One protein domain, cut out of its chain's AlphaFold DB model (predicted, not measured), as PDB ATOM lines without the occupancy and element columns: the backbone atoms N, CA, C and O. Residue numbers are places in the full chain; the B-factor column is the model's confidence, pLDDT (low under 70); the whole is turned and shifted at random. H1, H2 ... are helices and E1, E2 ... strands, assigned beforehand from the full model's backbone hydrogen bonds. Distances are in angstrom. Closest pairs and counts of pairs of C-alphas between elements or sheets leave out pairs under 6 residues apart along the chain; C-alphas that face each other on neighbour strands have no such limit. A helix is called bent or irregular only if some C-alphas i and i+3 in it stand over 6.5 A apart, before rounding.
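This is residues 5 to 46, 447 to 528 and 550 to 616 of the 702 residues of the protein "Helicase ATP-binding domain-containing protein" of Pseudoalteromonas sp. BSi20429 (UniProt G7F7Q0). Little regular structure: long loops surround a strongly twisted, branched antiparallel sheet, E1 to E8, and a helical hairpin, H1 and H2, extends one end. E1 to E4 form a meander, each the antiparallel neighbour of the one before. The printed part has 191 residues, 70 in named elements, mixed in class; it is compact, radius of gyration of the C-alphas 16.7 A, spanning 57 by 41 by 29 A.

E2, residues 489 to 495, neighbours E3, 501 to 507; N 493 and O 502 are 2.9 A apart. H1, 5 to 23, touches H2, 29 to 40, with residues 13 to 21 alone, opposite ways; closest are the C-alphas of Lys 17 and Met 39, 6.3 A. Within hydrogen-bond range are every O i to N i+4 pair in H2, 13 of 15 in H1.

H1, only just irregular with C-alphas 6 and 9 6.8 A apart, runs 27.4 A from C-alpha 5 (6.068, -46.567, -69.762). E1 is 450 to 453, E4 513 to 515, E5 553 to 556, E6 566 to 570, E7 583 to 588, E8 610 to 612, ending at C-alpha 612 (-21.485, -49.308, -50.681).

Cuts at 47 to 446 and 529 to 549 leave C-alpha gaps of 11.7 A and 25.4 A. Residues 517 to 528, 550 to 551 and 604 to 607 have pLDDT under 70.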
ATOM      1  N   PHE A   5       6.310 -47.319 -70.995       83.50
ATOM      2  CA  PHE A   5       6.068 -46.567 -69.762       83.50
ATOM      3  C   PHE A   5       5.200 -45.331 -70.011       83.50
ATOM      4  O   PHE A   5       4.344 -45.005 -69.183       83.50
ATOM      5  N   SER A   6       5.382 -44.680 -71.159       78.94
ATOM      6  CA  SER A   6       4.661 -43.461 -71.555       78.94
ATOM      7  C   SER A   6       3.149 -43.665 -71.724       78.94
ATOM      8  O   SER A   6       2.360 -42.752 -71.460       78.94
ATOM      9  N   THR A   7       2.717 -44.870 -72.099       85.62
ATOM     10  CA  THR A   7       1.309 -45.196 -72.380       85.62
ATOM     11  C   THR A   7       0.667 -46.047 -71.286       85.62
ATOM     12  O   THR A   7      -0.486 -45.789 -70.917       85.62
ATOM     13  N   LEU A   8       1.402 -47.007 -70.710       87.00
ATOM     14  CA  LEU A   8       0.869 -47.997 -69.771       87.00
ATOM     15  C   LEU A   8       0.202 -47.343 -68.561       87.00
ATOM     16  O   LEU A   8      -0.916 -47.712 -68.206       87.00
ATOM     17  N   LYS A   9       0.844 -46.337 -67.952       84.88
ATOM     18  CA  LYS A   9       0.289 -45.617 -66.793       84.88
ATOM     19  C   LYS A   9      -1.070 -44.996 -67.115       84.88
ATOM     20  O   LYS A   9      -2.029 -45.162 -66.361       84.88
ATOM     21  N   LYS A  10      -1.151 -44.291 -68.249       86.19
ATOM     22  CA  LYS A  10      -2.360 -43.584 -68.688       86.19
ATOM     23  C   LYS A  10      -3.480 -44.570 -69.008       86.19
ATOM     24  O   LYS A  10      -4.600 -44.381 -68.541       86.19
ATOM     25  N   GLN A  11      -3.171 -45.641 -69.737       88.31
ATOM     26  CA  GLN A  11      -4.156 -46.655 -70.112       88.31
ATOM     27  C   GLN A  11      -4.636 -47.482 -68.918       88.31
ATOM     28  O   GLN A  11      -5.838 -47.703 -68.778       88.31
ATOM     29  N   ALA A  12      -3.733 -47.892 -68.025       87.56
ATOM     30  CA  ALA A  12      -4.094 -48.616 -66.813       87.56
ATOM     31  C   ALA A  12      -5.004 -47.766 -65.910       87.56
ATOM     32  O   ALA A  12      -6.032 -48.261 -65.444       87.56
ATOM     33  N   ASN A  13      -4.691 -46.474 -65.732       89.25
ATOM     34  CA  ASN A  13      -5.541 -45.567 -64.958       89.25
ATOM     35  C   ASN A  13      -6.907 -45.342 -65.623       89.25
ATOM     36  O   ASN A  13      -7.933 -45.410 -64.949       89.25
ATOM     37  N   ALA A  14      -6.930 -45.107 -66.940       89.19
ATOM     38  CA  ALA A  14      -8.169 -44.918 -67.692       89.19
ATOM     39  C   ALA A  14      -9.088 -46.142 -67.571       89.19
ATOM     40  O   ALA A  14     -10.262 -45.996 -67.235       89.19
ATOM     41  N   LYS A  15      -8.531 -47.347 -67.728       88.19
ATOM     42  CA  LYS A  15      -9.268 -48.609 -67.607       88.19
ATOM     43  C   LYS A  15      -9.790 -48.848 -66.189       88.19
ATOM     44  O   LYS A  15     -10.956 -49.196 -66.023       88.19
ATOM     45  N   ALA A  16      -8.967 -48.611 -65.163       89.44
ATOM     46  CA  ALA A  16      -9.392 -48.719 -63.765       89.44
ATOM     47  C   ALA A  16     -10.536 -47.745 -63.442       89.44
ATOM     48  O   ALA A  16     -11.514 -48.125 -62.792       89.44
ATOM     49  N   LYS A  17     -10.445 -46.507 -63.937       91.25
ATOM     50  CA  LYS A  17     -11.477 -45.475 -63.790       91.25
ATOM     51  C   LYS A  17     -12.781 -45.861 -64.489       91.25
ATOM     52  O   LYS A  17     -13.837 -45.814 -63.862       91.25
ATOM     53  N   GLU A  18     -12.723 -46.245 -65.761       88.94
ATOM     54  CA  GLU A  18     -13.905 -46.629 -66.542       88.94
ATOM     55  C   GLU A  18     -14.619 -47.835 -65.927       88.94
ATOM     56  O   GLU A  18     -15.836 -47.787 -65.729       88.94
ATOM     57  N   ALA A  19     -13.864 -48.869 -65.543       87.38
ATOM     58  CA  ALA A  19     -14.407 -50.039 -64.860       87.38
ATOM     59  C   ALA A  19     -15.073 -49.647 -63.530       87.38
ATOM     60  O   ALA A  19     -16.198 -50.067 -63.255       87.38
ATOM     61  N   THR A  20     -14.423 -48.785 -62.740       89.69
ATOM     62  CA  THR A  20     -14.967 -48.287 -61.466       89.69
ATOM     63  C   THR A  20     -16.296 -47.559 -61.670       89.69
ATOM     64  O   THR A  20     -17.303 -47.927 -61.073       89.69
ATOM     65  N   LEU A  21     -16.340 -46.559 -62.555       89.56
ATOM     66  CA  LEU A  21     -17.561 -45.784 -62.809       89.56
ATOM     67  C   LEU A  21     -18.678 -46.624 -63.440       89.56
ATOM     68  O   LEU A  21     -19.856 -46.293 -63.283       89.56
ATOM     69  N   SER A  22     -18.331 -47.674 -64.183       86.31
ATOM     70  CA  SER A  22     -19.301 -48.616 -64.744       86.31
ATOM     71  C   SER A  22     -19.967 -49.448 -63.645       86.31
ATOM     72  O   SER A  22     -21.193 -49.476 -63.575       86.31
ATOM     73  N   VAL A  23     -19.184 -50.047 -62.741       86.00
ATOM     74  CA  VAL A  23     -19.707 -50.937 -61.686       86.00
ATOM     75  C   VAL A  23     -20.427 -50.189 -60.572       86.00
ATOM     76  O   VAL A  23     -21.415 -50.688 -60.040       86.00
ATOM     77  N   LEU A  24     -20.000 -48.966 -60.245       85.69
ATOM     78  CA  LEU A  24     -20.680 -48.162 -59.226       85.69
ATOM     79  C   LEU A  24     -22.119 -47.790 -59.604       85.69
ATOM     80  O   LEU A  24     -22.869 -47.378 -58.720       85.69
ATOM     81  N   GLY A  25     -22.504 -47.916 -60.883       82.19
ATOM     82  CA  GLY A  25     -23.873 -47.698 -61.353       82.19
ATOM     83  C   GLY A  25     -24.442 -46.341 -60.938       82.19
ATOM     84  O   GLY A  25     -25.583 -46.279 -60.501       82.19
ATOM     85  N   ILE A  26     -23.622 -45.286 -60.972       86.75
ATOM     86  CA  ILE A  26     -24.020 -43.925 -60.590       86.75
ATOM     87  C   ILE A  26     -24.825 -43.309 -61.732       86.75
ATOM     88  O   ILE A  26     -24.267 -43.071 -62.810       86.75
ATOM     89  N   ASN A  27     -26.100 -43.010 -61.470       86.69
ATOM     90  CA  ASN A  27     -27.011 -42.422 -62.454       86.69
ATOM     91  C   ASN A  27     -26.951 -40.889 -62.498       86.69
ATOM     92  O   ASN A  27     -27.251 -40.302 -63.531       86.69
ATOM     93  N   ASN A  28     -26.552 -40.230 -61.401       90.19
ATOM     94  CA  ASN A  28     -26.449 -38.770 -61.348       90.19
ATOM     95  C   ASN A  28     -25.293 -38.265 -62.248       90.19
ATOM     96  O   ASN A  28     -24.129 -38.565 -61.951       90.19
ATOM     97  N   PRO A  29     -25.569 -37.488 -63.320       91.12
ATOM     98  CA  PRO A  29     -24.537 -37.054 -64.264       91.12
ATOM     99  C   PRO A  29     -23.486 -36.129 -63.638       91.12
ATOM    100  O   PRO A  29     -22.297 -36.303 -63.900       91.12
ATOM    101  N   SER A  30     -23.904 -35.205 -62.766       92.75
ATOM    102  CA  SER A  30     -23.013 -34.280 -62.053       92.75
ATOM    103  C   SER A  30     -21.991 -35.037 -61.202       92.75
ATOM    104  O   SER A  30     -20.787 -34.786 -61.292       92.75
ATOM    105  N   LEU A  31     -22.448 -36.028 -60.429       93.75
ATOM    106  CA  LEU A  31     -21.565 -36.874 -59.626       93.75
ATOM    107  C   LEU A  31     -20.629 -37.705 -60.500       93.75
ATOM    108  O   LEU A  31     -19.433 -37.795 -60.214       93.75
ATOM    109  N   ARG A  32     -21.157 -38.309 -61.566       93.06
ATOM    110  CA  ARG A  32     -20.365 -39.137 -62.479       93.06
ATOM    111  C   ARG A  32     -19.243 -38.327 -63.137       93.06
ATOM    112  O   ARG A  32     -18.109 -38.803 -63.173       93.06
ATOM    113  N   ASN A  33     -19.534 -37.111 -63.599       92.06
ATOM    114  CA  ASN A  33     -18.551 -36.213 -64.210       92.06
ATOM    115  C   ASN A  33     -17.518 -35.718 -63.190       92.06
ATOM    116  O   ASN A  33     -16.318 -35.755 -63.470       92.06
ATOM    117  N   HIS A  34     -17.959 -35.349 -61.982       93.06
ATOM    118  CA  HIS A  34     -17.067 -34.976 -60.879       93.06
ATOM    119  C   HIS A  34     -16.068 -36.091 -60.549       93.06
ATOM    120  O   HIS A  34     -14.857 -35.859 -60.534       93.06
ATOM    121  N   LEU A  35     -16.556 -37.320 -60.344       92.88
ATOM    122  CA  LEU A  35     -15.704 -38.474 -60.050       92.88
ATOM    123  C   LEU A  35     -14.795 -38.827 -61.231       92.88
ATOM    124  O   LEU A  35     -13.629 -39.143 -61.010       92.88
ATOM    125  N   ASN A  36     -15.279 -38.723 -62.473       91.69
ATOM    126  CA  ASN A  36     -14.455 -38.931 -63.666       91.69
ATOM    127  C   ASN A  36     -13.261 -37.964 -63.715       91.69
ATOM    128  O   ASN A  36     -12.141 -38.407 -63.966       91.69
ATOM    129  N   ASN A  37     -13.477 -36.678 -63.428       90.44
ATOM    130  CA  ASN A  37     -12.408 -35.678 -63.409       90.44
ATOM    131  C   ASN A  37     -11.435 -35.920 -62.246       90.44
ATOM    132  O   ASN A  37     -10.218 -35.953 -62.457       90.44
ATOM    133  N   LYS A  38     -11.961 -36.182 -61.040       89.19
ATOM    134  CA  LYS A  38     -11.153 -36.482 -59.847       89.19
ATOM    135  C   LYS A  38     -10.277 -37.718 -60.037       89.19
ATOM    136  O   LYS A  38      -9.074 -37.638 -59.832       89.19
ATOM    137  N   MET A  39     -10.840 -38.833 -60.497       90.00
ATOM    138  CA  MET A  39     -10.113 -40.095 -60.708       90.00
ATOM    139  C   MET A  39      -9.134 -40.047 -61.897       90.00
ATOM    140  O   MET A  39      -8.275 -40.919 -62.036       90.00
ATOM    141  N   GLN A  40      -9.254 -39.055 -62.781       86.19
ATOM    142  CA  GLN A  40      -8.324 -38.866 -63.894       86.19
ATOM    143  C   GLN A  40      -7.064 -38.090 -63.485       86.19
ATOM    144  O   GLN A  40      -5.996 -38.365 -64.028       86.19
ATOM    145  N   THR A  41      -7.193 -37.114 -62.582       79.31
ATOM    146  CA  THR A  41      -6.163 -36.088 -62.340       79.31
ATOM    147  C   THR A  41      -5.707 -36.047 -60.883       79.31
ATOM    148  O   THR A  41      -4.548 -36.339 -60.602       79.31
ATOM    149  N   ASP A  42      -6.621 -35.732 -59.965       82.06
ATOM    150  CA  ASP A  42      -6.315 -35.478 -58.551       82.06
ATOM    151  C   ASP A  42      -6.154 -36.758 -57.716       82.06
ATOM    152  O   ASP A  42      -5.330 -36.825 -56.807       82.06
ATOM    153  N   GLU A  43      -6.967 -37.776 -58.000       85.88
ATOM    154  CA  GLU A  43      -7.069 -39.015 -57.223       85.88
ATOM    155  C   GLU A  43      -6.957 -40.259 -58.129       85.88
ATOM    156  O   GLU A  43      -7.856 -41.113 -58.111       85.88
ATOM    157  N   PRO A  44      -5.883 -40.395 -58.936       87.69
ATOM    158  CA  PRO A  44      -5.732 -41.526 -59.838       87.69
ATOM    159  C   PRO A  44      -5.717 -42.860 -59.087       87.69
ATOM    160  O   PRO A  44      -5.398 -42.967 -57.899       87.69
ATOM    161  N   PHE A  45      -6.086 -43.909 -59.807       88.75
ATOM    162  CA  PHE A  45      -6.016 -45.279 -59.330       88.75
ATOM    163  C   PHE A  45      -4.605 -45.847 -59.458       88.75
ATOM    164  O   PHE A  45      -4.154 -46.560 -58.567       88.75
ATOM    165  N   VAL A  46      -3.891 -45.506 -60.532       88.31
ATOM    166  CA  VAL A  46      -2.537 -46.011 -60.792       88.31
ATOM    167  C   VAL A  46      -1.502 -44.938 -60.473       88.31
ATOM    168  O   VAL A  46      -1.471 -43.876 -61.095       88.31
ATOM    169  N   LEU A 447     -10.758 -48.846 -54.258       89.31
ATOM    170  CA  LEU A 447     -11.801 -47.909 -53.850       89.31
ATOM    171  C   LEU A 447     -12.478 -48.439 -52.590       89.31
ATOM    172  O   LEU A 447     -13.354 -49.295 -52.661       89.31
ATOM    173  N   ASN A 448     -12.095 -47.892 -51.443       87.12
ATOM    174  CA  ASN A 448     -12.662 -48.248 -50.144       87.12
ATOM    175  C   ASN A 448     -13.756 -47.245 -49.744       87.12
ATOM    176  O   ASN A 448     -13.650 -46.583 -48.714       87.12
ATOM    177  N   GLY A 449     -14.773 -47.088 -50.593       89.62
ATOM    178  CA  GLY A 449     -15.899 -46.184 -50.366       89.62
ATOM    179  C   GLY A 449     -15.783 -44.860 -51.118       89.62
ATOM    180  O   GLY A 449     -14.698 -44.413 -51.502       89.62
ATOM    181  N   LEU A 450     -16.934 -44.223 -51.311       93.62
ATOM    182  CA  LEU A 450     -17.039 -42.818 -51.688       93.62
ATOM    183  C   LEU A 450     -17.425 -42.023 -50.449       93.62
ATOM    184  O   LEU A 450     -18.125 -42.528 -49.577       93.62
ATOM    185  N   TRP A 451     -16.978 -40.778 -50.379       94.31
ATOM    186  CA  TRP A 451     -17.046 -39.988 -49.157       94.31
ATOM    187  C   TRP A 451     -17.631 -38.621 -49.475       94.31
ATOM    188  O   TRP A 451     -17.044 -37.875 -50.256       94.31
ATOM    189  N   ALA A 452     -18.785 -38.286 -48.907       96.19
ATOM    190  CA  ALA A 452     -19.487 -37.040 -49.195       96.19
ATOM    191  C   ALA A 452     -19.560 -36.141 -47.960       96.19
ATOM    192  O   ALA A 452     -19.874 -36.580 -46.854       96.19
ATOM    193  N   CYS A 453     -19.258 -34.864 -48.164       95.62
ATOM    194  CA  CYS A 453     -19.477 -33.818 -47.176       95.62
ATOM    195  C   CYS A 453     -20.978 -33.678 -46.892       95.62
ATOM    196  O   CYS A 453     -21.769 -33.593 -47.831       95.62
ATOM    197  N   ILE A 454     -21.359 -33.607 -45.616       95.25
ATOM    198  CA  ILE A 454     -22.772 -33.500 -45.225       95.25
ATOM    199  C   ILE A 454     -23.403 -32.150 -45.614       95.25
ATOM    200  O   ILE A 454     -24.601 -32.066 -45.856       95.25
ATOM    201  N   ASP A 455     -22.589 -31.096 -45.717       93.88
ATOM    202  CA  ASP A 455     -23.046 -29.735 -46.007       93.88
ATOM    203  C   ASP A 455     -23.389 -29.538 -47.496       93.88
ATOM    204  O   ASP A 455     -22.500 -29.461 -48.349       93.88
ATOM    205  N   LYS A 456     -24.681 -29.383 -47.810       92.31
ATOM    206  CA  LYS A 456     -25.183 -29.080 -49.164       92.31
ATOM    207  C   LYS A 456     -24.612 -27.782 -49.753       92.31
ATOM    208  O   LYS A 456     -24.471 -27.701 -50.980       92.31
ATOM    209  N   ASN A 457     -24.278 -26.807 -48.907       91.00
ATOM    210  CA  ASN A 457     -23.758 -25.483 -49.266       91.00
ATOM    211  C   ASN A 457     -22.222 -25.404 -49.197       91.00
ATOM    212  O   ASN A 457     -21.652 -24.317 -49.293       91.00
ATOM    213  N   CYS A 458     -21.551 -26.555 -49.090       91.31
ATOM    214  CA  CYS A 458     -20.101 -26.688 -49.028       91.31
ATOM    215  C   CYS A 458     -19.370 -25.795 -50.052       91.31
ATOM    216  O   CYS A 458     -19.604 -25.881 -51.259       91.31
ATOM    217  N   SER A 459     -18.405 -24.992 -49.593       91.25
ATOM    218  CA  SER A 459     -17.598 -24.122 -50.465       91.25
ATOM    219  C   SER A 459     -16.815 -24.901 -51.531       91.25
ATOM    220  O   SER A 459     -16.719 -24.458 -52.673       91.25
ATOM    221  N   CYS A 460     -16.329 -26.103 -51.208       89.12
ATOM    222  CA  CYS A 460     -15.602 -26.970 -52.144       89.12
ATOM    223  C   CYS A 460     -16.490 -27.529 -53.271       89.12
ATOM    224  O   CYS A 460     -15.966 -27.970 -54.290       89.12
ATOM    225  N   LYS A 461     -17.819 -27.528 -53.095       90.56
ATOM    226  CA  LYS A 461     -18.799 -27.951 -54.111       90.56
ATOM    227  C   LYS A 461     -18.970 -26.901 -55.214       90.56
ATOM    228  O   LYS A 461     -19.274 -27.252 -56.345       90.56
ATOM    229  N   GLN A 462     -18.768 -25.617 -54.901       84.19
ATOM    230  CA  GLN A 462     -19.005 -24.513 -55.845       84.19
ATOM    231  C   GLN A 462     -18.037 -24.521 -57.036       84.19
ATOM    232  O   GLN A 462     -18.382 -24.031 -58.108       84.19
ATOM    233  N   ASN A 463     -16.855 -25.112 -56.850       81.12
ATOM    234  CA  ASN A 463     -15.809 -25.227 -57.867       81.12
ATOM    235  C   ASN A 463     -15.822 -26.592 -58.580       81.12
ATOM    236  O   ASN A 463     -14.801 -27.000 -59.133       81.12
ATOM    237  N   SER A 464     -16.933 -27.336 -58.532       86.88
ATOM    238  CA  SER A 464     -17.048 -28.644 -59.178       86.88
ATOM    239  C   SER A 464     -18.375 -28.833 -59.911       86.88
ATOM    240  O   SER A 464     -19.329 -28.079 -59.727       86.88
ATOM    241  N   GLU A 465     -18.446 -29.896 -60.714       88.38
ATOM    242  CA  GLU A 465     -19.662 -30.320 -61.429       88.38
ATOM    243  C   GLU A 465     -20.840 -30.600 -60.478       88.38
ATOM    244  O   GLU A 465     -21.991 -30.634 -60.898       88.38
ATOM    245  N   LEU A 466     -20.573 -30.775 -59.178       91.88
ATOM    246  CA  LEU A 466     -21.586 -31.019 -58.152       91.88
ATOM    247  C   LEU A 466     -22.402 -29.773 -57.791       91.88
ATOM    248  O   LEU A 466     -23.356 -29.896 -57.023       91.88
ATOM    249  N   LYS A 467     -22.040 -28.581 -58.275       87.69
ATOM    250  CA  LYS A 467     -22.745 -27.329 -57.958       87.69
ATOM    251  C   LYS A 467     -24.252 -27.439 -58.195       87.69
ATOM    252  O   LYS A 467     -25.039 -26.976 -57.369       87.69
ATOM    253  N   GLU A 468     -24.638 -28.089 -59.286       80.81
ATOM    254  CA  GLU A 468     -26.028 -28.264 -59.691       80.81
ATOM    255  C   GLU A 468     -26.463 -29.726 -59.538       80.81
ATOM    256  O   GLU A 468     -25.728 -30.659 -59.870       80.81
ATOM    257  N   ASN A 469     -27.692 -29.932 -59.052       85.50
ATOM    258  CA  ASN A 469     -28.352 -31.243 -58.992       85.50
ATOM    259  C   ASN A 469     -27.641 -32.311 -58.133       85.50
ATOM    260  O   ASN A 469     -27.828 -33.510 -58.348       85.50
ATOM    261  N   TRP A 470     -26.865 -31.891 -57.127       94.06
ATOM    262  CA  TRP A 470     -26.303 -32.773 -56.099       94.06
ATOM    263  C   TRP A 470     -26.846 -32.413 -54.701       94.06
ATOM    264  O   TRP A 470     -26.740 -31.248 -54.294       94.06
ATOM    265  N   PRO A 471     -27.430 -33.371 -53.954       92.50
ATOM    266  CA  PRO A 471     -28.101 -33.083 -52.686       92.50
ATOM    267  C   PRO A 471     -27.155 -32.835 -51.501       92.50
ATOM    268  O   PRO A 471     -27.545 -32.146 -50.563       92.50
ATOM    269  N   PHE A 472     -25.919 -33.336 -51.557       95.19
ATOM    270  CA  PHE A 472     -24.924 -33.208 -50.485       95.19
ATOM    271  C   PHE A 472     -23.812 -32.208 -50.852       95.19
ATOM    272  O   PHE A 472     -23.926 -31.460 -51.830       95.19
ATOM    273  N   GLY A 473     -22.741 -32.169 -50.061       94.56
ATOM    274  CA  GLY A 473     -21.531 -31.394 -50.326       94.56
ATOM    275  C   GLY A 473     -20.573 -32.065 -51.310       94.56
ATOM    276  O   GLY A 473     -20.944 -32.971 -52.057       94.56
ATOM    277  N   ASN A 474     -19.314 -31.619 -51.314       95.00
ATOM    278  CA  ASN A 474     -18.285 -32.188 -52.185       95.00
ATOM    279  C   ASN A 474     -18.055 -33.691 -51.915       95.00
ATOM    280  O   ASN A 474     -18.161 -34.135 -50.769       95.00
ATOM    281  N   VAL A 475     -17.712 -34.451 -52.961       94.88
ATOM    282  CA  VAL A 475     -17.500 -35.910 -52.900       94.88
ATOM    283  C   VAL A 475     -16.047 -36.275 -53.199       94.88
ATOM    284  O   VAL A 475     -15.406 -35.672 -54.062       94.88
ATOM    285  N   TYR A 476     -15.537 -37.289 -52.508       92.75
ATOM    286  CA  TYR A 476     -14.154 -37.748 -52.555       92.75
ATOM    287  C   TYR A 476     -14.085 -39.261 -52.771       92.75
ATOM    288  O   TYR A 476     -14.938 -40.005 -52.282       92.75
ATOM    289  N   SER A 477     -13.056 -39.724 -53.484       90.75
ATOM    290  CA  SER A 477     -12.777 -41.159 -53.656       90.75
ATOM    291  C   SER A 477     -11.736 -41.691 -52.668       90.75
ATOM    292  O   SER A 477     -11.482 -42.893 -52.619       90.75
ATOM    293  N   ASN A 478     -11.122 -40.795 -51.894       87.56
ATOM    294  CA  ASN A 478     -10.239 -41.113 -50.782       87.56
ATOM    295  C   ASN A 478     -10.940 -40.834 -49.455       87.56
ATOM    296  O   ASN A 478     -11.646 -39.830 -49.313       87.56
ATOM    297  N   HIS A 479     -10.688 -41.707 -48.480       88.50
ATOM    298  CA  HIS A 479     -11.164 -41.532 -47.114       88.50
ATOM    299  C   HIS A 479     -10.660 -40.213 -46.528       88.50
ATOM    300  O   HIS A 479      -9.489 -39.852 -46.672       88.50
ATOM    301  N   ARG A 480     -11.566 -39.486 -45.878       89.88
ATOM    302  CA  ARG A 480     -11.255 -38.287 -45.101       89.88
ATOM    303  C   ARG A 480     -12.339 -38.051 -44.068       89.88
ATOM    304  O   ARG A 480     -13.506 -38.290 -44.353       89.88
ATOM    305  N   MET A 481     -11.960 -37.542 -42.901       90.50
ATOM    306  CA  MET A 481     -12.898 -37.294 -41.798       90.50
ATOM    307  C   MET A 481     -13.673 -35.981 -41.952       90.50
ATOM    308  O   MET A 481     -14.816 -35.873 -41.512       90.50
ATOM    309  N   ARG A 482     -13.051 -34.967 -42.562       92.62
ATOM    310  CA  ARG A 482     -13.621 -33.625 -42.719       92.62
ATOM    311  C   ARG A 482     -13.358 -33.063 -44.108       92.62
ATOM    312  O   ARG A 482     -12.380 -33.409 -44.772       92.62
ATOM    313  N   CYS A 483     -14.259 -32.191 -44.529       92.50
ATOM    314  CA  CYS A 483     -14.126 -31.375 -45.723       92.50
ATOM    315  C   CYS A 483     -13.271 -30.132 -45.419       92.50
ATOM    316  O   CYS A 483     -13.140 -29.737 -44.260       92.50
ATOM    317  N   GLU A 484     -12.734 -29.462 -46.442       90.69
ATOM    318  CA  GLU A 484     -12.027 -28.182 -46.243       90.69
ATOM    319  C   GLU A 484     -12.980 -27.081 -45.743       90.69
ATOM    320  O   GLU A 484     -12.551 -26.155 -45.065       90.69
ATOM    321  N   CYS A 485     -14.294 -27.222 -45.977       89.62
ATOM    322  CA  CYS A 485     -15.327 -26.379 -45.365       89.62
ATOM    323  C   CYS A 485     -15.628 -26.726 -43.894       89.62
ATOM    324  O   CYS A 485     -16.648 -26.286 -43.372       89.62
ATOM    325  N   THR A 486     -14.775 -27.534 -43.255       91.06
ATOM    326  CA  THR A 486     -14.828 -28.048 -41.872       91.06
ATOM    327  C   THR A 486     -15.925 -29.059 -41.549       91.06
ATOM    328  O   THR A 486     -15.785 -29.770 -40.551       91.06
ATOM    329  N   ALA A 487     -16.957 -29.171 -42.386       93.38
ATOM    330  CA  ALA A 487     -18.052 -30.114 -42.185       93.38
ATOM    331  C   ALA A 487     -17.587 -31.585 -42.205       93.38
ATOM    332  O   ALA A 487     -16.650 -31.925 -42.945       93.38
ATOM    333  N   PRO A 488     -18.234 -32.470 -41.421       94.38
ATOM    334  CA  PRO A 488     -17.997 -33.904 -41.483       94.38
ATOM    335  C   PRO A 488     -18.200 -34.474 -42.883       94.38
ATOM    336  O   PRO A 488     -19.032 -34.017 -43.672       94.38
ATOM    337  N   VAL A 489     -17.435 -35.516 -43.171       95.44
ATOM    338  CA  VAL A 489     -17.571 -36.310 -44.387       95.44
ATOM    339  C   VAL A 489     -17.998 -37.710 -43.978       95.44
ATOM    340  O   VAL A 489     -17.372 -38.310 -43.106       95.44
ATOM    341  N   LEU A 490     -19.051 -38.226 -44.603       94.81
ATOM    342  CA  LEU A 490     -19.614 -39.547 -44.334       94.81
ATOM    343  C   LEU A 490     -19.491 -40.461 -45.548       94.81
ATOM    344  O   LEU A 490     -19.271 -39.995 -46.668       94.81
ATOM    345  N   GLU A 491     -19.634 -41.767 -45.325       93.75
ATOM    346  CA  GLU A 491     -19.621 -42.734 -46.417       93.75
ATOM    347  C   GLU A 491     -20.889 -42.579 -47.264       93.75
ATOM    348  O   GLU A 491     -22.006 -42.658 -46.758       93.75
ATOM    349  N   LEU A 492     -20.709 -42.373 -48.564       94.62
ATOM    350  CA  LEU A 492     -21.771 -42.267 -49.552       94.62
ATOM    351  C   LEU A 492     -22.151 -43.661 -50.060       94.62
ATOM    352  O   LEU A 492     -21.311 -44.396 -50.587       94.62
ATOM    353  N   SER A 493     -23.433 -43.992 -49.949       92.50
ATOM    354  CA  SER A 493     -24.027 -45.234 -50.447       92.50
ATOM    355  C   SER A 493     -25.246 -44.945 -51.319       92.50
ATOM    356  O   SER A 493     -25.811 -43.854 -51.275       92.50
ATOM    357  N   PHE A 494     -25.655 -45.918 -52.129       92.81
ATOM    358  CA  PHE A 494     -26.776 -45.766 -53.061       92.81
ATOM    359  C   PHE A 494     -27.810 -46.859 -52.825       92.81
ATOM    360  O   PHE A 494     -27.436 -48.006 -52.585       92.81
ATOM    361  N   CYS A 495     -29.096 -46.526 -52.926       91.25
ATOM    362  CA  CYS A 495     -30.152 -47.538 -52.939       91.25
ATOM    363  C   CYS A 495     -29.923 -48.529 -54.094       91.25
ATOM    364  O   CYS A 495     -29.671 -48.103 -55.226       91.25
ATOM    365  N   GLU A 496     -30.014 -49.833 -53.827       88.50
ATOM    366  CA  GLU A 496     -29.847 -50.863 -54.864       88.50
ATOM    367  C   GLU A 496     -30.944 -50.835 -55.933       88.50
ATOM    368  O   GLU A 496     -30.677 -51.194 -57.078       88.50
ATOM    369  N   ASP A 497     -32.147 -50.381 -55.577       89.88
ATOM    370  CA  ASP A 497     -33.308 -50.373 -56.467       89.88
ATOM    371  C   ASP A 497     -33.416 -49.058 -57.260       89.88
ATOM    372  O   ASP A 497     -33.351 -49.053 -58.488       89.88
ATOM    373  N   CYS A 498     -33.495 -47.910 -56.572       91.06
ATOM    374  CA  CYS A 498     -33.728 -46.608 -57.218       91.06
ATOM    375  C   CYS A 498     -32.480 -45.722 -57.392       91.06
ATOM    376  O   CYS A 498     -32.578 -44.646 -57.981       91.06
ATOM    377  N   ASN A 499     -31.308 -46.141 -56.898       91.31
ATOM    378  CA  ASN A 499     -30.045 -45.383 -56.950       91.31
ATOM    379  C   ASN A 499     -30.009 -44.057 -56.157       91.31
ATOM    380  O   ASN A 499     -29.059 -43.289 -56.306       91.31
ATOM    381  N   GLU A 500     -30.993 -43.778 -55.297       93.31
ATOM    382  CA  GLU A 500     -30.994 -42.568 -54.462       93.31
ATOM    383  C   GLU A 500     -29.771 -42.544 -53.511       93.31
ATOM    384  O   GLU A 500     -29.513 -43.546 -52.825       93.31
ATOM    385  N   PRO A 501     -29.012 -41.431 -53.445       94.69
ATOM    386  CA  PRO A 501     -27.824 -41.325 -52.602       94.69
ATOM    387  C   PRO A 501     -28.181 -41.104 -51.125       94.69
ATOM    388  O   PRO A 501     -29.017 -40.268 -50.795       94.69
ATOM    389  N   HIS A 502     -27.492 -41.817 -50.239       94.56
ATOM    390  CA  HIS A 502     -27.630 -41.740 -48.782       94.56
ATOM    391  C   HIS A 502     -26.244 -41.705 -48.128       94.56
ATOM    392  O   HIS A 502     -25.261 -42.166 -48.718       94.56
ATOM    393  N   LEU A 503     -26.151 -41.181 -46.907       95.00
ATOM    394  CA  LEU A 503     -24.916 -41.178 -46.123       95.00
ATOM    395  C   LEU A 503     -25.022 -42.150 -44.950       95.00
ATOM    396  O   LEU A 503     -26.052 -42.214 -44.284       95.00
ATOM    397  N   LEU A 504     -23.946 -42.884 -44.682       91.94
ATOM    398  CA  LEU A 504     -23.843 -43.785 -43.540       91.94
ATOM    399  C   LEU A 504     -22.952 -43.160 -42.467       91.94
ATOM    400  O   LEU A 504     -21.802 -42.790 -42.730       91.94
ATOM    401  N   GLY A 505     -23.476 -43.069 -41.250       91.31
ATOM    402  CA  GLY A 505     -22.761 -42.523 -40.104       91.31
ATOM    403  C   GLY A 505     -23.161 -43.185 -38.790       91.31
ATOM    404  O   GLY A 505     -23.864 -44.192 -38.752       91.31
ATOM    405  N   ALA A 506     -22.664 -42.621 -37.703       89.44
ATOM    406  CA  ALA A 506     -23.014 -42.970 -36.337       89.44
ATOM    407  C   ALA A 506     -22.897 -41.720 -35.462       89.44
ATOM    408  O   ALA A 506     -22.253 -40.748 -35.857       89.44
ATOM    409  N   TYR A 507     -23.469 -41.763 -34.263       87.69
ATOM    410  CA  TYR A 507     -23.252 -40.731 -33.256       87.69
ATOM    411  C   TYR A 507     -22.132 -41.124 -32.296       87.69
ATOM    412  O   TYR A 507     -21.953 -42.304 -31.978       87.69
ATOM    413  N   ASP A 508     -21.350 -40.145 -31.858       84.00
ATOM    414  CA  ASP A 508     -20.490 -40.290 -30.686       84.00
ATOM    415  C   ASP A 508     -21.274 -40.026 -29.384       84.00
ATOM    416  O   ASP A 508     -22.466 -39.712 -29.392       84.00
ATOM    417  N   SER A 509     -20.602 -40.161 -28.239       81.12
ATOM    418  CA  SER A 509     -21.203 -39.912 -26.922       81.12
ATOM    419  C   SER A 509     -21.598 -38.449 -26.672       81.12
ATOM    420  O   SER A 509     -22.255 -38.169 -25.671       81.12
ATOM    421  N   LEU A 510     -21.196 -37.525 -27.545       80.94
ATOM    422  CA  LEU A 510     -21.460 -36.087 -27.478       80.94
ATOM    423  C   LEU A 510     -22.428 -35.625 -28.588       80.94
ATOM    424  O   LEU A 510     -22.524 -34.423 -28.846       80.94
ATOM    425  N   SER A 511     -23.127 -36.561 -29.242       84.00
ATOM    426  CA  SER A 511     -24.055 -36.301 -30.354       84.00
ATOM    427  C   SER A 511     -23.407 -35.619 -31.567       84.00
ATOM    428  O   SER A 511     -24.076 -34.909 -32.322       84.00
ATOM    429  N   HIS A 512     -22.111 -35.845 -31.789       87.50
ATOM    430  CA  HIS A 512     -21.471 -35.541 -33.062       87.50
ATOM    431  C   HIS A 512     -21.667 -36.692 -34.031       87.50
ATOM    432  O   HIS A 512     -21.459 -37.865 -33.704       87.50
ATOM    433  N   ILE A 513     -22.000 -36.332 -35.261       89.25
ATOM    434  CA  ILE A 513     -21.988 -37.247 -36.384       89.25
ATOM    435  C   ILE A 513     -20.541 -37.622 -36.707       89.25
ATOM    436  O   ILE A 513     -19.691 -36.778 -37.006       89.25
ATOM    437  N   GLN A 514     -20.291 -38.922 -36.708       87.81
ATOM    438  CA  GLN A 514     -19.042 -39.544 -37.110       87.81
ATOM    439  C   GLN A 514     -19.290 -40.608 -38.177       87.81
ATOM    440  O   GLN A 514     -20.415 -41.033 -38.443       87.81
ATOM    441  N   GLN A 515     -18.210 -41.046 -38.811       87.75
ATOM    442  CA  GLN A 515     -18.278 -42.112 -39.796       87.75
ATOM    443  C   GLN A 515     -18.586 -43.448 -39.135       87.75
ATOM    444  O   GLN A 515     -18.065 -43.770 -38.067       87.75
ATOM    445  N   TRP A 516     -19.397 -44.252 -39.811       83.44
ATOM    446  CA  TRP A 516     -19.656 -45.614 -39.386       83.44
ATOM    447  C   TRP A 516     -18.469 -46.519 -39.745       83.44
ATOM    448  O   TRP A 516     -18.099 -46.641 -40.913       83.44
ATOM    449  N   ILE A 517     -17.861 -47.158 -38.742       68.69
ATOM    450  CA  ILE A 517     -16.739 -48.086 -38.933       68.69
ATOM    451  C   ILE A 517     -17.280 -49.514 -38.887       68.69
ATOM    452  O   ILE A 517     -17.704 -49.991 -37.836       68.69
ATOM    453  N   ASN A 518     -17.219 -50.219 -40.016       64.44
ATOM    454  CA  ASN A 518     -17.496 -51.651 -40.068       64.44
ATOM    455  C   ASN A 518     -16.201 -52.431 -40.307       64.44
ATOM    456  O   ASN A 518     -15.600 -52.321 -41.375       64.44
ATOM    457  N   SER A 519     -15.791 -53.231 -39.322       47.16
ATOM    458  CA  SER A 519     -14.592 -54.077 -39.370       47.16
ATOM    459  C   SER A 519     -14.778 -55.387 -40.152       47.16
ATOM    460  O   SER A 519     -13.838 -56.175 -40.245       47.16
ATOM    461  N   HIS A 520     -15.973 -55.656 -40.692       46.41
ATOM    462  CA  HIS A 520     -16.317 -56.920 -41.351       46.41
ATOM    463  C   HIS A 520     -17.006 -56.715 -42.703       46.41
ATOM    464  O   HIS A 520     -18.172 -57.059 -42.864       46.41
ATOM    465  N   ASN A 521     -16.293 -56.184 -43.697       49.62
ATOM    466  CA  ASN A 521     -16.640 -56.450 -45.093       49.62
ATOM    467  C   ASN A 521     -15.411 -57.046 -45.785       49.62
ATOM    468  O   ASN A 521     -14.356 -56.414 -45.820       49.62
ATOM    469  N   ASP A 522     -15.566 -58.270 -46.289       48.75
ATOM    470  CA  ASP A 522     -14.550 -58.972 -47.063       48.75
ATOM    471  C   ASP A 522     -14.320 -58.241 -48.395       48.75
ATOM    472  O   ASP A 522     -15.270 -57.860 -49.081       48.75
ATOM    473  N   GLU A 523     -13.058 -58.047 -48.776       50.59
ATOM    474  CA  GLU A 523     -12.611 -57.316 -49.977       50.59
ATOM    475  C   GLU A 523     -13.135 -57.944 -51.296       50.59
ATOM    476  O   GLU A 523     -12.997 -57.382 -52.385       50.59
ATOM    477  N   PHE A 524     -13.781 -59.109 -51.190       47.34
ATOM    478  CA  PHE A 524     -14.361 -59.902 -52.268       47.34
ATOM    479  C   PHE A 524     -15.884 -59.746 -52.428       47.34
ATOM    480  O   PHE A 524     -16.421 -60.243 -53.418       47.34
ATOM    481  N   SER A 525     -16.584 -59.025 -51.544       47.91
ATOM    482  CA  SER A 525     -18.059 -59.017 -51.510       47.91
ATOM    483  C   SER A 525     -18.731 -58.456 -52.775       47.91
ATOM    484  O   SER A 525     -19.863 -58.808 -53.068       47.91
ATOM    485  N   LEU A 526     -18.059 -57.587 -53.546       44.50
ATOM    486  CA  LEU A 526     -18.595 -57.073 -54.822       44.50
ATOM    487  C   LEU A 526     -18.314 -57.982 -56.032       44.50
ATOM    488  O   LEU A 526     -18.880 -57.759 -57.101       44.50
ATOM    489  N   ALA A 527     -17.442 -58.987 -55.899       45.19
ATOM    490  CA  ALA A 527     -17.240 -60.000 -56.939       45.19
ATOM    491  C   ALA A 527     -18.284 -61.129 -56.858       45.19
ATOM    492  O   ALA A 527     -18.420 -61.914 -57.797       45.19
ATOM    493  N   GLU A 528     -19.026 -61.195 -55.751       43.47
ATOM    494  CA  GLU A 528     -20.089 -62.160 -55.485       43.47
ATOM    495  C   GLU A 528     -21.432 -61.602 -55.964       43.47
ATOM    496  O   GLU A 528     -22.335 -61.307 -55.193       43.47
ATOM    497  N   SER A 550     -21.684 -50.730 -33.597       54.16
ATOM    498  CA  SER A 550     -22.825 -49.822 -33.433       54.16
ATOM    499  C   SER A 550     -23.727 -49.871 -34.678       54.16
ATOM    500  O   SER A 550     -23.191 -49.935 -35.797       54.16
ATOM    501  N   PRO A 551     -25.066 -49.839 -34.528       66.06
ATOM    502  CA  PRO A 551     -25.976 -49.773 -35.668       66.06
ATOM    503  C   PRO A 551     -25.678 -48.512 -36.492       66.06
ATOM    504  O   PRO A 551     -25.392 -47.450 -35.940       66.06
ATOM    505  N   ALA A 552     -25.663 -48.651 -37.818       80.50
ATOM    506  CA  ALA A 552     -25.419 -47.527 -38.718       80.50
ATOM    507  C   ALA A 552     -26.649 -46.614 -38.750       80.50
ATOM    508  O   ALA A 552     -27.752 -47.092 -39.009       80.50
ATOM    509  N   VAL A 553     -26.451 -45.311 -38.564       88.94
ATOM    510  CA  VAL A 553     -27.476 -44.296 -38.826       88.94
ATOM    511  C   VAL A 553     -27.428 -43.943 -40.307       88.94
ATOM    512  O   VAL A 553     -26.350 -43.697 -40.864       88.94
ATOM    513  N   VAL A 554     -28.594 -43.937 -40.953       92.38
ATOM    514  CA  VAL A 554     -28.724 -43.593 -42.371       92.38
ATOM    515  C   VAL A 554     -29.233 -42.166 -42.490       92.38
ATOM    516  O   VAL A 554     -30.281 -41.833 -41.942       92.38
ATOM    517  N   PHE A 555     -28.516 -41.338 -43.245       94.44
ATOM    518  CA  PHE A 555     -28.893 -39.958 -43.518       94.44
ATOM    519  C   PHE A 555     -29.310 -39.779 -44.979       94.44
ATOM    520  O   PHE A 555     -28.652 -40.256 -45.908       94.44
ATOM    521  N   SER A 556     -30.390 -39.038 -45.173       94.31
ATOM    522  CA  SER A 556     -30.972 -38.641 -46.449       94.31
ATOM    523  C   SER A 556     -30.964 -37.115 -46.566       94.31
ATOM    524  O   SER A 556     -30.972 -36.392 -45.570       94.31
ATOM    525  N   ALA A 557     -30.969 -36.614 -47.799       91.69
ATOM    526  CA  ALA A 557     -31.198 -35.196 -48.080       91.69
ATOM    527  C   ALA A 557     -32.684 -34.845 -48.264       91.69
ATOM    528  O   ALA A 557     -33.020 -33.669 -48.405       91.69
ATOM    529  N   LYS A 558     -33.554 -35.857 -48.318       88.06
ATOM    530  CA  LYS A 558     -35.004 -35.730 -48.483       88.06
ATOM    531  C   LYS A 558     -35.710 -36.175 -47.212       88.06
ATOM    532  O   LYS A 558     -35.378 -37.227 -46.664       88.06
ATOM    533  N   GLU A 559     -36.703 -35.391 -46.818       88.31
ATOM    534  CA  GLU A 559     -37.661 -35.753 -45.785       88.31
ATOM    535  C   GLU A 559     -38.568 -36.869 -46.286       88.31
ATOM    536  O   GLU A 559     -39.061 -36.804 -47.416       88.31
ATOM    537  N   ASN A 560     -38.779 -37.888 -45.456       88.31
ATOM    538  CA  ASN A 560     -39.791 -38.897 -45.720       88.31
ATOM    539  C   ASN A 560     -40.218 -39.577 -44.413       88.31
ATOM    540  O   ASN A 560     -39.628 -40.571 -43.986       88.31
ATOM    541  N   GLU A 561     -41.259 -39.033 -43.785       87.19
ATOM    542  CA  GLU A 561     -41.795 -39.565 -42.530       87.19
ATOM    543  C   GLU A 561     -42.376 -40.980 -42.685       87.19
ATOM    544  O   GLU A 561     -42.286 -41.772 -41.749       87.19
ATOM    545  N   GLU A 562     -42.909 -41.335 -43.864       87.56
ATOM    546  CA  GLU A 562     -43.467 -42.669 -44.143       87.56
ATOM    547  C   GLU A 562     -42.395 -43.761 -44.021       87.56
ATOM    548  O   GLU A 562     -42.641 -44.821 -43.449       87.56
ATOM    549  N   HIS A 563     -41.176 -43.465 -44.476       86.31
ATOM    550  CA  HIS A 563     -40.015 -44.353 -44.352       86.31
ATOM    551  C   HIS A 563     -39.176 -44.068 -43.091       86.31
ATOM    552  O   HIS A 563     -38.042 -44.542 -42.967       86.31
ATOM    553  N   GLY A 564     -39.703 -43.295 -42.136       87.12
ATOM    554  CA  GLY A 564     -39.071 -43.020 -40.842       87.12
ATOM    555  C   GLY A 564     -37.808 -42.156 -40.909       87.12
ATOM    556  O   GLY A 564     -36.893 -42.379 -40.115       87.12
ATOM    557  N   TYR A 565     -37.742 -41.221 -41.861       92.12
ATOM    558  CA  TYR A 565     -36.677 -40.221 -41.969       92.12
ATOM    559  C   TYR A 565     -37.129 -38.888 -41.377       92.12
ATOM    560  O   TYR A 565     -37.954 -38.194 -41.974       92.12
ATOM    561  N   TYR A 566     -36.549 -38.517 -40.236       91.25
ATOM    562  CA  TYR A 566     -36.913 -37.310 -39.488       91.25
ATOM    563  C   TYR A 566     -35.830 -36.243 -39.571       91.25
ATOM    564  O   TYR A 566     -34.640 -36.552 -39.649       91.25
ATOM    565  N   LYS A 567     -36.247 -34.976 -39.548       93.00
ATOM    566  CA  LYS A 567     -35.349 -33.824 -39.644       93.00
ATOM    567  C   LYS A 567     -34.356 -33.777 -38.476       93.00
ATOM    568  O   LYS A 567     -34.747 -33.887 -37.316       93.00
ATOM    569  N   VAL A 568     -33.092 -33.521 -38.800       91.44
ATOM    570  CA  VAL A 568     -32.008 -33.236 -37.857       91.44
ATOM    571  C   VAL A 568     -31.260 -31.987 -38.305       91.44
ATOM    572  O   VAL A 568     -30.812 -31.890 -39.451       91.44
ATOM    573  N   ASP A 569     -31.106 -31.047 -37.377       92.62
ATOM    574  CA  ASP A 569     -30.340 -29.822 -37.568       92.62
ATOM    575  C   ASP A 569     -28.964 -29.944 -36.895       92.62
ATOM    576  O   ASP A 569     -28.817 -30.433 -35.771       92.62
ATOM    577  N   LEU A 570     -27.930 -29.535 -37.626       91.50
ATOM    578  CA  LEU A 570     -26.528 -29.727 -37.273       91.50
ATOM    579  C   LEU A 570     -25.766 -28.409 -37.390       91.50
ATOM    580  O   LEU A 570     -25.982 -27.619 -38.313       91.50
ATOM    581  N   ASN A 571     -24.802 -28.202 -36.499       90.88
ATOM    582  CA  ASN A 571     -23.805 -27.152 -36.685       90.88
ATOM    583  C   ASN A 571     -22.726 -27.575 -37.704       90.88
ATOM    584  O   ASN A 571     -22.635 -28.731 -38.130       90.88
ATOM    585  N   LYS A 572     -21.829 -26.648 -38.051       88.50
ATOM    586  CA  LYS A 572     -20.767 -26.875 -39.043       88.50
ATOM    587  C   LYS A 572     -19.766 -27.980 -38.694       88.50
ATOM    588  O   LYS A 572     -19.052 -28.445 -39.578       88.50
ATOM    589  N   ILE A 573     -19.667 -28.386 -37.429       87.56
ATOM    590  CA  ILE A 573     -18.781 -29.479 -36.994       87.56
ATOM    591  C   ILE A 573     -19.510 -30.825 -36.880       87.56
ATOM    592  O   ILE A 573     -18.860 -31.816 -36.555       87.56
ATOM    593  N   GLY A 574     -20.810 -30.880 -37.198       87.44
ATOM    594  CA  GLY A 574     -21.610 -32.106 -37.197       87.44
ATOM    595  C   GLY A 574     -22.276 -32.449 -35.874       87.44
ATOM    596  O   GLY A 574     -22.652 -33.602 -35.692       87.44
ATOM    597  N   GLN A 575     -22.376 -31.505 -34.942       90.38
ATOM    598  CA  GLN A 575     -23.083 -31.707 -33.681       90.38
ATOM    599  C   GLN A 575     -24.570 -31.401 -33.861       90.38
ATOM    600  O   GLN A 575     -24.903 -30.374 -34.460       90.38
ATOM    601  N   MET A 576     -25.439 -32.253 -33.317       87.31
ATOM    602  CA  MET A 576     -26.881 -31.985 -33.263       87.31
ATOM    603  C   MET A 576     -27.178 -30.733 -32.440       87.31
ATOM    604  O   MET A 576     -26.664 -30.572 -31.330       87.31
ATOM    605  N   VAL A 577     -28.021 -29.860 -32.987       89.00
ATOM    606  CA  VAL A 577     -28.494 -28.636 -32.338       89.00
ATOM    607  C   VAL A 577     -30.012 -28.528 -32.471       89.00
ATOM    608  O   VAL A 577     -30.593 -29.030 -33.429       89.00
ATOM    609  N   PHE A 578     -30.656 -27.899 -31.488       80.25
ATOM    610  CA  PHE A 578     -32.117 -27.756 -31.452       80.25
ATOM    611  C   PHE A 578     -32.607 -26.448 -32.096       80.25
ATOM    612  O   PHE A 578     -33.715 -26.424 -32.615       80.25
ATOM    613  N   ASP A 579     -31.760 -25.411 -32.120       72.38
ATOM    614  CA  ASP A 579     -32.003 -24.095 -32.722       72.38
ATOM    615  C   ASP A 579     -30.720 -23.631 -33.459       72.38
ATOM    616  O   ASP A 579     -29.617 -24.025 -33.073       72.38
ATOM    617  N   ASP A 580     -30.847 -22.820 -34.520       72.00
ATOM    618  CA  ASP A 580     -29.734 -22.269 -35.331       72.00
ATOM    619  C   ASP A 580     -28.821 -23.301 -36.042       72.00
ATOM    620  O   ASP A 580     -27.602 -23.134 -36.147       72.00
ATOM    621  N   GLY A 581     -29.403 -24.377 -36.582       79.56
ATOM    622  CA  GLY A 581     -28.683 -25.332 -37.433       79.56
ATOM    623  C   GLY A 581     -28.175 -24.720 -38.744       79.56
ATOM    624  O   GLY A 581     -28.930 -24.101 -39.491       79.56
ATOM    625  N   GLU A 582     -26.898 -24.945 -39.065       88.38
ATOM    626  CA  GLU A 582     -26.298 -24.543 -40.349       88.38
ATOM    627  C   GLU A 582     -26.528 -25.589 -41.452       88.38
ATOM    628  O   GLU A 582     -26.523 -25.265 -42.641       88.38
ATOM    629  N   ILE A 583     -26.697 -26.857 -41.065       91.75
ATOM    630  CA  ILE A 583     -26.819 -28.005 -41.964       91.75
ATOM    631  C   ILE A 583     -28.042 -28.820 -41.547       91.75
ATOM    632  O   ILE A 583     -28.124 -29.271 -40.409       91.75
ATOM    633  N   THR A 584     -28.953 -29.071 -42.485       93.06
ATOM    634  CA  THR A 584     -30.135 -29.913 -42.261       93.06
ATOM    635  C   THR A 584     -30.010 -31.224 -43.038       93.06
ATOM    636  O   THR A 584     -29.759 -31.210 -44.247       93.06
ATOM    637  N   LEU A 585     -30.214 -32.347 -42.349       94.19
ATOM    638  CA  LEU A 585     -30.321 -33.699 -42.911       94.19
ATOM    639  C   LEU A 585     -31.576 -34.390 -42.366       94.19
ATOM    640  O   LEU A 585     -32.218 -33.890 -41.447       94.19
ATOM    641  N   PHE A 586     -31.902 -35.556 -42.915       94.50
ATOM    642  CA  PHE A 586     -32.973 -36.406 -42.406       94.50
ATOM    643  C   PHE A 586     -32.398 -37.758 -42.026       94.50
ATOM    644  O   PHE A 586     -31.740 -38.388 -42.851       94.50
ATOM    645  N   GLU A 587     -32.612 -38.202 -40.796       92.12
ATOM    646  CA  GLU A 587     -32.018 -39.432 -40.290       92.12
ATOM    647  C   GLU A 587     -33.043 -40.536 -40.073       92.12
ATOM    648  O   GLU A 587     -34.188 -40.291 -39.693       92.12
ATOM    649  N   ARG A 588     -32.566 -41.766 -40.237       89.88
ATOM    650  CA  ARG A 588     -33.217 -42.981 -39.775       89.88
ATOM    651  C   ARG A 588     -32.240 -43.736 -38.879       89.88
ATOM    652  O   ARG A 588     -31.205 -44.221 -39.340       89.88
ATOM    653  N   ASN A 589     -32.593 -43.851 -37.604       82.62
ATOM    654  CA  ASN A 589     -31.837 -44.589 -36.596       82.62
ATOM    655  C   ASN A 589     -32.620 -45.844 -36.176       82.62
ATOM    656  O   ASN A 589     -33.239 -45.887 -35.114       82.62
ATOM    657  N   GLN A 590     -32.677 -46.830 -37.073       75.44
ATOM    658  CA  GLN A 590     -33.356 -48.111 -36.862       75.44
ATOM    659  C   GLN A 590     -32.452 -49.265 -37.311       75.44
ATOM    660  O   GLN A 590     -31.598 -49.084 -38.178       75.44
ATOM    661  N   ASP A 591     -32.674 -50.461 -36.760       71.31
ATOM    662  CA  ASP A 591     -31.884 -51.658 -37.087       71.31
ATOM    663  C   ASP A 591     -32.015 -52.073 -38.566       71.31
ATOM    664  O   ASP A 591     -31.099 -52.664 -39.143       71.31
ATOM    665  N   THR A 592     -33.144 -51.747 -39.203       76.12
ATOM    666  CA  THR A 592     -33.423 -52.036 -40.613       76.12
ATOM    667  C   THR A 592     -33.112 -50.839 -41.510       76.12
ATOM    668  O   THR A 592     -33.704 -49.764 -41.376       76.12
ATOM    669  N   GLN A 593     -32.217 -51.046 -42.479       84.50
ATOM    670  CA  GLN A 593     -31.938 -50.065 -43.528       84.50
ATOM    671  C   GLN A 593     -33.101 -50.012 -44.526       84.50
ATOM    672  O   GLN A 593     -33.525 -51.047 -45.031       84.50
ATOM    673  N   GLU A 594     -33.588 -48.811 -44.830       89.75
ATOM    674  CA  GLU A 594     -34.720 -48.575 -45.733       89.75
ATOM    675  C   GLU A 594     -34.453 -47.326 -46.574       89.75
ATOM    676  O   GLU A 594     -34.017 -46.312 -46.033       89.75
ATOM    677  N   CYS A 595     -34.679 -47.373 -47.885       92.44
ATOM    678  CA  CYS A 595     -34.455 -46.229 -48.772       92.44
ATOM    679  C   CYS A 595     -35.465 -45.093 -48.529       92.44
ATOM    680  O   CYS A 595     -36.669 -45.312 -48.640       92.44
ATOM    681  N   ALA A 596     -34.988 -43.855 -48.348       92.50
ATOM    682  CA  ALA A 596     -35.844 -42.680 -48.148       92.50
ATOM    683  C   ALA A 596     -36.724 -42.317 -49.360       92.50
ATOM    684  O   ALA A 596     -37.666 -41.543 -49.221       92.50
ATOM    685  N   SER A 597     -36.419 -42.828 -50.559       92.06
ATOM    686  CA  SER A 597     -37.162 -42.487 -51.782       92.06
ATOM    687  C   SER A 597     -38.118 -43.573 -52.272       92.06
ATOM    688  O   SER A 597     -39.093 -43.223 -52.927       92.06
ATOM    689  N   CYS A 598     -37.823 -44.858 -52.061       92.12
ATOM    690  CA  CYS A 598     -38.644 -45.959 -52.589       92.12
ATOM    691  C   CYS A 598     -39.019 -47.021 -51.547       92.12
ATOM    692  O   CYS A 598     -39.628 -48.021 -51.914       92.12
ATOM    693  N   GLY A 599     -38.609 -46.861 -50.284       89.56
ATOM    694  CA  GLY A 599     -38.902 -47.822 -49.217       89.56
ATOM    695  C   GLY A 599     -38.202 -49.179 -49.361       89.56
ATOM    696  O   GLY A 599     -38.525 -50.122 -48.648       89.56
ATOM    697  N   TYR A 600     -37.247 -49.328 -50.286       90.69
ATOM    698  CA  TYR A 600     -36.531 -50.592 -50.470       90.69
ATOM    699  C   TYR A 600     -35.694 -50.949 -49.234       90.69
ATOM    700  O   TYR A 600     -34.905 -50.126 -48.769       90.69
ATOM    701  N   THR A 601     -35.828 -52.185 -48.745       86.69
ATOM    702  CA  THR A 601     -35.156 -52.703 -47.536       86.69
ATOM    703  C   THR A 601     -34.135 -53.818 -47.809       86.69
ATOM    704  O   THR A 601     -33.467 -54.273 -46.883       86.69
ATOM    705  N   GLY A 602     -33.961 -54.234 -49.071       82.94
ATOM    706  CA  GLY A 602     -33.142 -55.396 -49.456       82.94
ATOM    707  C   GLY A 602     -33.981 -56.637 -49.807       82.94
ATOM    708  O   GLY A 602     -35.115 -56.786 -49.357       82.94
ATOM    709  N   ARG A 603     -33.434 -57.551 -50.623       76.06
ATOM    710  CA  ARG A 603     -34.064 -58.844 -50.967       76.06
ATOM    711  C   ARG A 603     -33.318 -60.011 -50.317       76.06
ATOM    712  O   ARG A 603     -32.201 -60.317 -50.710       76.06
ATOM    713  N   GLY A 604     -33.951 -60.706 -49.370       68.00
ATOM    714  CA  GLY A 604     -33.386 -61.891 -48.704       68.00
ATOM    715  C   GLY A 604     -33.018 -61.655 -47.235       68.00
ATOM    716  O   GLY A 604     -33.163 -60.553 -46.719       68.00
ATOM    717  N   LYS A 605     -32.564 -62.705 -46.536       54.34
ATOM    718  CA  LYS A 605     -32.338 -62.678 -45.073       54.34
ATOM    719  C   LYS A 605     -31.130 -61.836 -44.623       54.34
ATOM    720  O   LYS A 605     -31.026 -61.535 -43.439       54.34
ATOM    721  N   SER A 606     -30.231 -61.473 -45.539       59.50
ATOM    722  CA  SER A 606     -28.966 -60.767 -45.263       59.50
ATOM    723  C   SER A 606     -28.716 -59.552 -46.171       59.50
ATOM    724  O   SER A 606     -27.675 -58.903 -46.050       59.50
ATOM    725  N   ALA A 607     -29.650 -59.229 -47.071       65.12
ATOM    726  CA  ALA A 607     -29.493 -58.121 -48.006       65.12
ATOM    727  C   ALA A 607     -29.673 -56.766 -47.312       65.12
ATOM    728  O   ALA A 607     -30.514 -56.607 -46.430       65.12
ATOM    729  N   LYS A 608     -28.878 -55.783 -47.733       78.12
ATOM    730  CA  LYS A 608     -28.951 -54.397 -47.260       78.12
ATOM    731  C   LYS A 608     -29.587 -53.531 -48.341       78.12
ATOM    732  O   LYS A 608     -29.339 -53.747 -49.520       78.12
ATOM    733  N   ALA A 609     -30.351 -52.514 -47.947       85.00
ATOM    734  CA  ALA A 609     -30.952 -51.570 -48.891       85.00
ATOM    735  C   ALA A 609     -29.915 -50.775 -49.709       85.00
ATOM    736  O   ALA A 609     -30.204 -50.331 -50.825       85.00
ATOM    737  N   PHE A 610     -28.722 -50.568 -49.139       87.88
ATOM    738  CA  PHE A 610     -27.716 -49.658 -49.674       87.88
ATOM    739  C   PHE A 610     -26.453 -50.375 -50.141       87.88
ATOM    740  O   PHE A 610     -25.731 -51.002 -49.359       87.88
ATOM    741  N   ARG A 611     -26.122 -50.168 -51.416       88.31
ATOM    742  CA  ARG A 611     -24.844 -50.551 -52.004       88.31
ATOM    743  C   ARG A 611     -23.767 -49.541 -51.628       88.31
ATOM    744  O   ARG A 611     -23.841 -48.360 -51.981       88.31
ATOM    745  N   ARG A 612     -22.720 -50.045 -50.979       88.00
ATOM    746  CA  ARG A 612     -21.485 -49.308 -50.681       88.00
ATOM    747  C   ARG A 612     -20.528 -49.355 -51.872       88.00
ATOM    748  O   ARG A 612     -20.480 -50.340 -52.608       88.00
ATOM    749  N   ALA A 613     -19.720 -48.315 -52.040       88.19
ATOM    750  CA  ALA A 613     -18.748 -48.202 -53.130       88.19
ATOM    751  C   ALA A 613     -17.399 -48.884 -52.798       88.19
ATOM    752  O   ALA A 613     -16.370 -48.216 -52.735       88.19
ATOM    753  N   LEU A 614     -17.402 -50.200 -52.551       85.56
ATOM    754  CA  LEU A 614     -16.233 -50.964 -52.076       85.56
ATOM    755  C   LEU A 614     -15.630 -51.891 -53.138       85.56
ATOM    756  O   LEU A 614     -15.961 -53.071 -53.199       85.56
ATOM    757  N   LEU A 615     -14.710 -51.388 -53.955       85.56
ATOM    758  CA  LEU A 615     -14.031 -52.192 -54.972       85.56
ATOM    759  C   LEU A 615     -12.643 -52.607 -54.477       85.56
ATOM    760  O   LEU A 615     -11.743 -51.777 -54.351       85.56
ATOM    761  N   GLY A 616     -12.477 -53.901 -54.214       79.88
ATOM    762  CA  GLY A 616     -11.235 -54.487 -53.721       79.88
ATOM    763  C   GLY A 616     -10.186 -54.789 -54.795       79.88
ATOM    764  O   GLY A 616     -10.428 -54.687 -56.002       79.88
TER     765      GLY A 616